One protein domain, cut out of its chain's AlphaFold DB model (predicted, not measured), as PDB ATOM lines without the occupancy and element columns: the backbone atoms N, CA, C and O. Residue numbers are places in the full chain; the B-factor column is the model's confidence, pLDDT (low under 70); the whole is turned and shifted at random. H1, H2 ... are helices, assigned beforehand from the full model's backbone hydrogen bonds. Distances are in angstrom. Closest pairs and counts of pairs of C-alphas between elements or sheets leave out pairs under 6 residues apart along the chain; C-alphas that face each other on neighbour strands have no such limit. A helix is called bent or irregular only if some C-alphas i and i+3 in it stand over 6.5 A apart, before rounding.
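This is residues 29 to 100 of the 139 residues of an uncharacterized protein of Rhizophagus clarus (UniProt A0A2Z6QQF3). The longest helix, H3, and H2 make a V, joined at its point by a tight link; H1 begins at the side of H3 inside the V and crosses H2 on its way out. H4 and the last residues make a tail beyond the far end of H3, where residues 85 to 91 and 93 to 100 stick out; residues 43 to 49, of which 43 and 44 belong to H1, stick out too. The printed part has 72 residues, with four named helices in the order H1, H2, H3, H4 and no named strand, an all-helix domain. It is only just extended, close to loose, with a radius of gyration of the C-alphas of 17.1 A, and flat, spanning 57 by 32 by 17 A.

H3, residues 69 to 86, touches H1, residues 29 to 44, about perpendicular at 87 degrees; the closest C-alphas, of Gly 29 and Asp 76, are 3.9 A apart. H1 touches H3 with residues 29 to 32 alone, and H3 touches H1 with residues 72 to 80 alone. H1 touches H2, residues 53 to 66, at a steep tilt of 58 degrees, opposite ways; the closest C-alphas, of Lys 30 and Trp 64, are 6.2 A apart. H2 and H3 are close but not clearly touching, at a steep tilt of 51 degrees, opposite ways, with the C-alphas of Trp 64 and Lys 72 closest at 7.5 A. H4, residues 88 to 96, and H3 meet only through their link; H4 is apart from H1 and H2. Every O i to N i+4 pair is within hydrogen-bond range in H2, H3 and H4, and 8 of 12 in H1.

H3 is 25.7 A long from C-alpha 69 at (123.407, 246.018, 213.356) to C-alpha 86. H1, 24.7 A long, begins at C-alpha 29 at (118.626, 246.239, 202.802); it is irregular, but only just, with C-alphas 32 and 35 at 6.7 A. H2 is 20.2 A long, and H4, 12.4 A, ends at C-alpha 96 at (131.513, 236.250, 179.832).

The C-alphas farthest apart, of Asn 46 and Pro 100, are 58.5 A apart. The printed part has no cut and no long link. Its mean pLDDT is 82.0; residues 42 to 53, 87 and 100 are under 70.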
ATOM      1  N   GLY A  29     119.423 246.863 201.739       89.81
ATOM      2  CA  GLY A  29     118.626 246.239 202.802       89.81
ATOM      3  C   GLY A  29     117.449 247.103 203.257       89.81
ATOM      4  O   GLY A  29     116.348 246.593 203.441       89.81
ATOM      5  N   LYS A  30     117.647 248.423 203.344       93.00
ATOM      6  CA  LYS A  30     116.586 249.375 203.701       93.00
ATOM      7  C   LYS A  30     115.428 249.423 202.701       93.00
ATOM      8  O   LYS A  30     114.294 249.656 203.100       93.00
ATOM      9  N   ASP A  31     115.696 249.174 201.420       92.00
ATOM     10  CA  ASP A  31     114.673 249.243 200.372       92.00
ATOM     11  C   ASP A  31     113.664 248.092 200.509       92.00
ATOM     12  O   ASP A  31     112.536 248.200 200.036       92.00
ATOM     13  N   LEU A  32     114.031 247.018 201.224       92.69
ATOM     14  CA  LEU A  32     113.149 245.888 201.521       92.69
ATOM     15  C   LEU A  32     112.048 246.219 202.541       92.69
ATOM     16  O   LEU A  32     111.109 245.443 202.684       92.69
ATOM     17  N   LEU A  33     112.149 247.345 203.254       91.88
ATOM     18  CA  LEU A  33     111.122 247.784 204.205       91.88
ATOM     19  C   LEU A  33     109.944 248.478 203.508       91.88
ATOM     20  O   LEU A  33     108.829 248.455 204.029       91.88
ATOM     21  N   LYS A  34     110.180 249.066 202.327       89.94
ATOM     22  CA  LYS A  34     109.195 249.894 201.617       89.94
ATOM     23  C   LYS A  34     107.893 249.156 201.289       89.94
ATOM     24  O   LYS A  34     106.848 249.686 201.654       89.94
ATOM     25  N   PRO A  35     107.907 247.932 200.720       85.56
ATOM     26  CA  PRO A  35     106.664 247.258 200.338       85.56
ATOM     27  C   PRO A  35     105.753 246.961 201.534       85.56
ATOM     28  O   PRO A  35     104.534 247.087 201.446       85.56
ATOM     29  N   SER A  36     106.339 246.603 202.681       84.50
ATOM     30  CA  SER A  36     105.582 246.356 203.912       84.50
ATOM     31  C   SER A  36     104.952 247.637 204.460       84.50
ATOM     32  O   SER A  36     103.837 247.599 204.973       84.50
ATOM     33  N   LEU A  37     105.644 248.773 204.344       82.62
ATOM     34  CA  LEU A  37     105.131 250.071 204.785       82.62
ATOM     35  C   LEU A  37     104.042 250.601 203.861       82.62
ATOM     36  O   LEU A  37     103.024 251.077 204.347       82.62
ATOM     37  N   GLU A  38     104.220 250.463 202.550       82.50
ATOM     38  CA  GLU A  38     103.178 250.759 201.565       82.50
ATOM     39  C   GLU A  38     101.920 249.939 201.863       82.50
ATOM     40  O   GLU A  38     100.832 250.499 201.951       82.50
ATOM     41  N   TYR A  39     102.067 248.636 202.119       80.06
ATOM     42  CA  TYR A  39     100.947 247.762 202.468       80.06
ATOM     43  C   TYR A  39     100.230 248.182 203.760       80.06
ATOM     44  O   TYR A  39      99.003 248.240 203.787       80.06
ATOM     45  N   LEU A  40     100.969 248.498 204.828       76.06
ATOM     46  CA  LEU A  40     100.367 248.944 206.090       76.06
ATOM     47  C   LEU A  40      99.657 250.294 205.944       76.06
ATOM     48  O   LEU A  40      98.549 250.460 206.446       76.06
ATOM     49  N   LEU A  41     100.252 251.237 205.211       72.88
ATOM     50  CA  LEU A  41      99.643 252.542 204.957       72.88
ATOM     51  C   LEU A  41      98.390 252.428 204.077       72.88
ATOM     52  O   LEU A  41      97.426 253.154 204.314       72.88
ATOM     53  N   LEU A  42      98.359 251.489 203.122       69.44
ATOM     54  CA  LEU A  42      97.158 251.166 202.336       69.44
ATOM     55  C   LEU A  42      96.013 250.599 203.193       69.44
ATOM     56  O   LEU A  42      94.856 250.730 202.805       69.44
ATOM     57  N   LEU A  43      96.320 249.933 204.310       68.00
ATOM     58  CA  LEU A  43      95.316 249.352 205.206       68.00
ATOM     59  C   LEU A  43      94.756 250.373 206.202       68.00
ATOM     60  O   LEU A  43      93.554 250.366 206.457       68.00
ATOM     61  N   ASP A  44      95.611 251.237 206.753       65.94
ATOM     62  CA  ASP A  44      95.209 252.251 207.741       65.94
ATOM     63  C   ASP A  44      94.486 253.440 207.099       65.94
ATOM     64  O   ASP A  44      93.613 254.063 207.708       65.94
ATOM     65  N   SER A  45      94.820 253.758 205.847       59.12
ATOM     66  CA  SER A  45      94.136 254.799 205.095       59.12
ATOM     67  C   SER A  45      93.068 254.177 204.194       59.12
ATOM     68  O   SER A  45      93.352 253.588 203.157       59.12
ATOM     69  N   ASN A  46      91.788 254.413 204.499       56.81
ATOM     70  CA  ASN A  46      90.683 254.214 203.540       56.81
ATOM     71  C   ASN A  46      90.806 255.113 202.279       56.81
ATOM     72  O   ASN A  46      89.868 255.225 201.492       56.81
ATOM     73  N   GLN A  47      91.944 255.780 202.086       55.28
ATOM     74  CA  GLN A  47      92.249 256.691 201.000       55.28
ATOM     75  C   GLN A  47      93.323 256.058 200.121       55.28
ATOM     76  O   GLN A  47      94.518 256.261 200.309       55.28
ATOM     77  N   ARG A  48      92.875 255.332 199.093       54.56
ATOM     78  CA  ARG A  48      93.740 254.836 198.009       54.56
ATOM     79  C   ARG A  48      94.407 255.958 197.200       54.56
ATOM     80  O   ARG A  48      95.224 255.662 196.334       54.56
ATOM     81  N   ASP A  49      94.070 257.218 197.475       56.94
ATOM     82  CA  ASP A  49      94.351 258.328 196.571       56.94
ATOM     83  C   ASP A  49      95.628 259.114 196.885       56.94
ATOM     84  O   ASP A  49      96.051 259.887 196.032       56.94
ATOM     85  N   MET A  50      96.305 258.918 198.026       55.03
ATOM     86  CA  MET A  50      97.620 259.551 198.233       55.03
ATOM     87  C   MET A  50      98.423 258.910 199.374       55.03
ATOM     88  O   MET A  50      98.508 259.446 200.476       55.03
ATOM     89  N   ILE A  51      99.079 257.776 199.109       63.31
ATOM     90  CA  ILE A  51     100.274 257.438 199.895       63.31
ATOM     91  C   ILE A  51     101.369 258.405 199.454       63.31
ATOM     92  O   ILE A  51     101.839 258.345 198.317       63.31
ATOM     93  N   ASP A  52     101.752 259.326 200.337       68.88
ATOM     94  CA  ASP A  52     102.865 260.228 200.070       68.88
ATOM     95  C   ASP A  52     104.166 259.414 200.036       68.88
ATOM     96  O   ASP A  52     104.591 258.825 201.029       68.88
ATOM     97  N   VAL A  53     104.839 259.388 198.886       66.00
ATOM     98  CA  VAL A  53     106.153 258.743 198.743       66.00
ATOM     99  C   VAL A  53     107.130 259.272 199.802       66.00
ATOM    100  O   VAL A  53     107.941 258.511 200.333       66.00
ATOM    101  N   LYS A  54     107.007 260.551 200.193       74.44
ATOM    102  CA  LYS A  54     107.825 261.130 201.266       74.44
ATOM    103  C   LYS A  54     107.511 260.531 202.636       74.44
ATOM    104  O   LYS A  54     108.436 260.385 203.433       74.44
ATOM    105  N   SER A  55     106.260 260.157 202.922       77.50
ATOM    106  CA  SER A  55     105.915 259.506 204.193       77.50
ATOM    107  C   SER A  55     106.466 258.082 204.254       77.50
ATOM    108  O   SER A  55     107.004 257.690 205.289       77.50
ATOM    109  N   VAL A  56     106.429 257.340 203.140       83.50
ATOM    110  CA  VAL A  56     107.038 256.000 203.038       83.50
ATOM    111  C   VAL A  56     108.552 256.075 203.213       83.50
ATOM    112  O   VAL A  56     109.117 255.326 204.011       83.50
ATOM    113  N   ASP A  57     109.223 256.989 202.509       86.06
ATOM    114  CA  ASP A  57     110.677 257.148 202.606       86.06
ATOM    115  C   ASP A  57     111.115 257.606 204.004       86.06
ATOM    116  O   ASP A  57     112.087 257.076 204.552       86.06
ATOM    117  N   SER A  58     110.391 258.552 204.614       86.44
ATOM    118  CA  SER A  58     110.688 259.014 205.973       86.44
ATOM    119  C   SER A  58     110.514 257.891 206.992       86.44
ATOM    120  O   SER A  58     111.428 257.643 207.779       86.44
ATOM    121  N   ALA A  59     109.393 257.164 206.942       86.81
ATOM    122  CA  ALA A  59     109.134 256.040 207.843       86.81
ATOM    123  C   ALA A  59     110.155 254.909 207.647       86.81
ATOM    124  O   ALA A  59     110.643 254.324 208.614       86.81
ATOM    125  N   THR A  60     110.541 254.642 206.397       91.62
ATOM    126  CA  THR A  60     111.589 253.671 206.061       91.62
ATOM    127  C   THR A  60     112.911 254.041 206.723       91.62
ATOM    128  O   THR A  60     113.544 253.185 207.341       91.62
ATOM    129  N   ASN A  61     113.336 255.305 206.615       92.50
ATOM    130  CA  ASN A  61     114.584 255.764 207.224       92.50
ATOM    131  C   ASN A  61     114.517 255.700 208.755       92.50
ATOM    132  O   ASN A  61     115.462 255.231 209.382       92.50
ATOM    133  N   GLU A  62     113.402 256.109 209.358       91.38
ATOM    134  CA  GLU A  62     113.233 256.055 210.810       91.38
ATOM    135  C   GLU A  62     113.310 254.620 211.348       91.38
ATOM    136  O   GLU A  62     114.034 254.350 212.309       91.38
ATOM    137  N   ILE A  63     112.607 253.680 210.710       92.19
ATOM    138  CA  ILE A  63     112.656 252.264 211.090       92.19
ATOM    139  C   ILE A  63     114.060 251.715 210.881       92.19
ATOM    140  O   ILE A  63     114.586 251.057 211.777       92.19
ATOM    141  N   TRP A  64     114.683 252.010 209.737       95.94
ATOM    142  CA  TRP A  64     116.046 251.582 209.453       95.94
ATOM    143  C   TRP A  64     117.012 252.033 210.548       95.94
ATOM    144  O   TRP A  64     117.770 251.205 211.047       95.94
ATOM    145  N   GLU A  65     116.962 253.292 210.990       96.50
ATOM    146  CA  GLU A  65     117.849 253.784 212.049       96.50
ATOM    147  C   GLU A  65     117.633 253.094 213.401       96.50
ATOM    148  O   GLU A  65     118.598 252.880 214.134       96.50
ATOM    149  N   ARG A  66     116.407 252.648 213.692       96.19
ATOM    150  CA  ARG A  66     116.073 251.898 214.914       96.19
ATOM    151  C   ARG A  66     116.518 250.431 214.884       96.19
ATOM    152  O   ARG A  66     116.554 249.794 215.938       96.19
ATOM    153  N   LEU A  67     116.841 249.871 213.716       96.44
ATOM    154  CA  LEU A  67     117.293 248.482 213.612       96.44
ATOM    155  C   LEU A  67     118.687 248.292 214.210       96.44
ATOM    156  O   LEU A  67     119.610 249.084 214.004       96.44
ATOM    157  N   THR A  68     118.869 247.153 214.871       97.94
ATOM    158  CA  THR A  68     120.182 246.704 215.338       97.94
ATOM    159  C   THR A  68     121.098 246.346 214.164       97.94
ATOM    160  O   THR A  68     120.645 245.951 213.086       97.94
ATOM    161  N   THR A  69     122.415 246.407 214.375       97.50
ATOM    162  CA  THR A  69     123.407 246.018 213.356       97.50
ATOM    163  C   THR A  69     123.179 244.606 212.794       97.50
ATOM    164  O   THR A  69     123.220 244.451 211.573       97.50
ATOM    165  N   PRO A  70     122.874 243.566 213.602       97.94
ATOM    166  CA  PRO A  70     122.557 242.240 213.064       97.94
ATOM    167  C   PRO A  70     121.321 242.213 212.151       97.94
ATOM    168  O   PRO A  70     121.321 241.500 211.144       97.94
ATOM    169  N   GLN A  71     120.286 243.002 212.458       96.44
ATOM    170  CA  GLN A  71     119.088 243.110 211.617       96.44
ATOM    171  C   GLN A  71     119.402 243.807 210.289       96.44
ATOM    172  O   GLN A  71     119.060 243.271 209.233       96.44
ATOM    173  N   LYS A  72     120.126 244.937 210.329       97.31
ATOM    174  CA  LYS A  72     120.604 245.642 209.125       97.31
ATOM    175  C   LYS A  72     121.421 244.704 208.230       97.31
ATOM    176  O   LYS A  72     121.102 244.541 207.056       97.31
ATOM    177  N   ASN A  73     122.375 243.978 208.817       96.75
ATOM    178  CA  ASN A  73     123.199 242.995 208.105       96.75
ATOM    179  C   ASN A  73     122.372 241.872 207.463       96.75
ATOM    180  O   ASN A  73     122.707 241.398 206.378       96.75
ATOM    181  N   SER A  74     121.310 241.418 208.128       96.62
ATOM    182  CA  SER A  74     120.435 240.368 207.598       96.62
ATOM    183  C   SER A  74     119.629 240.866 206.396       96.62
ATOM    184  O   SER A  74     119.564 240.176 205.379       96.62
ATOM    185  N   LEU A  75     119.091 242.086 206.473       95.88
ATOM    186  CA  LEU A  75     118.387 242.726 205.359       95.88
ATOM    187  C   LEU A  75     119.323 243.012 204.180       95.88
ATOM    188  O   LEU A  75     118.964 242.735 203.039       95.88
ATOM    189  N   ASP A  76     120.543 243.487 204.433       94.31
ATOM    190  CA  ASP A  76     121.536 243.698 203.375       94.31
ATOM    191  C   ASP A  76     121.943 242.381 202.701       94.31
ATOM    192  O   ASP A  76     122.084 242.322 201.478       94.31
ATOM    193  N   LYS A  77     122.094 241.288 203.462       93.06
ATOM    194  CA  LYS A  77     122.324 239.951 202.887       93.06
ATOM    195  C   LYS A  77     121.158 239.509 202.004       93.06
ATOM    196  O   LYS A  77     121.395 239.031 200.896       93.06
ATOM    197  N   LEU A  78     119.919 239.703 202.456       93.38
ATOM    198  CA  LEU A  78     118.730 239.372 201.673       93.38
ATOM    199  C   LEU A  78     118.655 240.201 200.382       93.38
ATOM    200  O   LEU A  78     118.469 239.632 199.307       93.38
ATOM    201  N   ALA A  79     118.886 241.513 200.462       90.31
ATOM    202  CA  ALA A  79     118.901 242.393 199.295       90.31
ATOM    203  C   ALA A  79     119.969 241.957 198.283       90.31
ATOM    204  O   ALA A  79     119.686 241.850 197.092       90.31
ATOM    205  N   ASN A  80     121.172 241.611 198.754       85.75
ATOM    206  CA  ASN A  80     122.234 241.073 197.903       85.75
ATOM    207  C   ASN A  80     121.839 239.754 197.220       85.75
ATOM    208  O   ASN A  80     122.182 239.554 196.056       85.75
ATOM    209  N   ASN A  81     121.116 238.866 197.902       86.38
ATOM    210  CA  ASN A  81     120.644 237.618 197.300       86.38
ATOM    211  C   ASN A  81     119.575 237.870 196.230       86.38
ATOM    212  O   ASN A  81     119.672 237.320 195.136       86.38
ATOM    213  N   ILE A  82     118.603 238.748 196.497       86.12
ATOM    214  CA  ILE A  82     117.573 239.130 195.515       86.12
ATOM    215  C   ILE A  82     118.218 239.774 194.283       86.12
ATOM    216  O   ILE A  82     117.875 239.442 193.151       86.12
ATOM    217  N   ASN A  83     119.184 240.662 194.503       82.94
ATOM    218  CA  ASN A  83     119.968 241.310 193.457       82.94
ATOM    219  C   ASN A  83     120.690 240.303 192.550       82.94
ATOM    220  O   ASN A  83     120.676 240.457 191.331       82.94
ATOM    221  N   LYS A  84     121.275 239.246 193.130       76.75
ATOM    222  CA  LYS A  84     121.882 238.150 192.360       76.75
ATOM    223  C   LYS A  84     120.847 237.382 191.539       76.75
ATOM    224  O   LYS A  84     121.129 237.049 190.398       76.75
ATOM    225  N   LEU A  85     119.668 237.117 192.105       80.25
ATOM    226  CA  LEU A  85     118.621 236.323 191.456       80.25
ATOM    227  C   LEU A  85     117.896 237.069 190.331       80.25
ATOM    228  O   LEU A  85     117.623 236.473 189.298       80.25
ATOM    229  N   ARG A  86     117.582 238.361 190.499       72.19
ATOM    230  CA  ARG A  86     116.751 239.103 189.527       72.19
ATOM    231  C   ARG A  86     117.368 239.209 188.135       72.19
ATOM    232  O   ARG A  86     116.621 239.424 187.193       72.19
ATOM    233  N   ASN A  87     118.687 239.082 188.015       69.38
ATOM    234  CA  ASN A  87     119.396 239.219 186.743       69.38
ATOM    235  C   ASN A  87     120.523 238.187 186.594       69.38
ATOM    236  O   ASN A  87     121.498 238.477 185.907       69.38
ATOM    237  N   SER A  88     120.448 237.024 187.257       74.94
ATOM    238  CA  SER A  88     121.564 236.059 187.282       74.94
ATOM    239  C   SER A  88     122.045 235.704 185.883       74.94
ATOM    240  O   SER A  88     123.237 235.784 185.614       74.94
ATOM    241  N   ASP A  89     121.109 235.398 184.990       76.81
ATOM    242  CA  ASP A  89     121.416 234.861 183.667       76.81
ATOM    243  C   ASP A  89     121.969 235.959 182.755       76.81
ATOM    244  O   ASP A  89     122.978 235.784 182.079       76.81
ATOM    245  N   THR A  90     121.366 237.148 182.793       79.44
ATOM    246  CA  THR A  90     121.855 238.308 182.040       79.44
ATOM    247  C   THR A  90     123.224 238.771 182.535       79.44
ATOM    248  O   THR A  90     124.092 239.096 181.728       79.44
ATOM    249  N   LEU A  91     123.448 238.794 183.851       78.94
ATOM    250  CA  LEU A  91     124.742 239.150 184.429       78.94
ATOM    251  C   LEU A  91     125.797 238.082 184.120       78.94
ATOM    252  O   LEU A  91     126.928 238.436 183.799       78.94
ATOM    253  N   ASP A  92     125.443 236.798 184.156       80.25
ATOM    254  CA  ASP A  92     126.345 235.714 183.761       80.25
ATOM    255  C   ASP A  92     126.785 235.873 182.301       80.25
ATOM    256  O   ASP A  92     127.988 235.894 182.031       80.25
ATOM    257  N   LEU A  93     125.844 236.130 181.388       80.81
ATOM    258  CA  LEU A  93     126.154 236.411 179.986       80.81
ATOM    259  C   LEU A  93     127.090 237.616 179.841       80.81
ATOM    260  O   LEU A  93     128.138 237.495 179.212       80.81
ATOM    261  N   ILE A  94     126.778 238.751 180.478       82.12
ATOM    262  CA  ILE A  94     127.621 239.959 180.419       82.12
ATOM    263  C   ILE A  94     129.021 239.699 180.993       82.12
ATOM    264  O   ILE A  94     130.014 240.176 180.446       82.12
ATOM    265  N   SER A  95     129.126 238.909 182.066       80.38
ATOM    266  CA  SER A  95     130.406 238.580 182.705       80.38
ATOM    267  C   SER A  95     131.346 237.759 181.814       80.38
ATOM    268  O   SER A  95     132.553 237.713 182.082       80.38
ATOM    269  N   ARG A  96     130.799 237.121 180.770       80.25
ATOM    270  CA  ARG A  96     131.513 236.250 179.832       80.25
ATOM    271  C   ARG A  96     131.885 236.924 178.512       80.25
ATOM    272  O   ARG A  96     132.699 236.366 177.789       80.25
ATOM    273  N   ILE A  97     131.334 238.102 178.200       80.88
ATOM    274  CA  ILE A  97     131.460 238.730 176.869       80.88
ATOM    275  C   ILE A  97     132.918 238.944 176.442       80.88
ATOM    276  O   ILE A  97     133.249 238.724 175.284       80.88
ATOM    277  N   ASN A  98     133.785 239.367 177.361       75.06
ATOM    278  CA  ASN A  98     135.206 239.598 177.085       75.06
ATOM    279  C   ASN A  98     136.118 238.540 177.723       75.06
ATOM    280  O   ASN A  98     137.314 238.769 177.894       75.06
ATOM    281  N   THR A  99     135.558 237.400 178.130       74.94
ATOM    282  CA  THR A  99     136.355 236.270 178.602       74.94
ATOM    283  C   THR A  99     136.633 235.356 177.411       74.94
ATOM    284  O   THR A  99     135.678 234.989 176.722       74.94
ATOM    285  N   PRO A 100     137.891 234.952 177.163       69.19
ATOM    286  CA  PRO A 100     138.178 233.929 176.165       69.19
ATOM    287  C   PRO A 100     137.333 232.684 176.445       69.19
ATOM    288  O   PRO A 100     137.320 232.185 177.576       69.19
TER     289      PRO A 100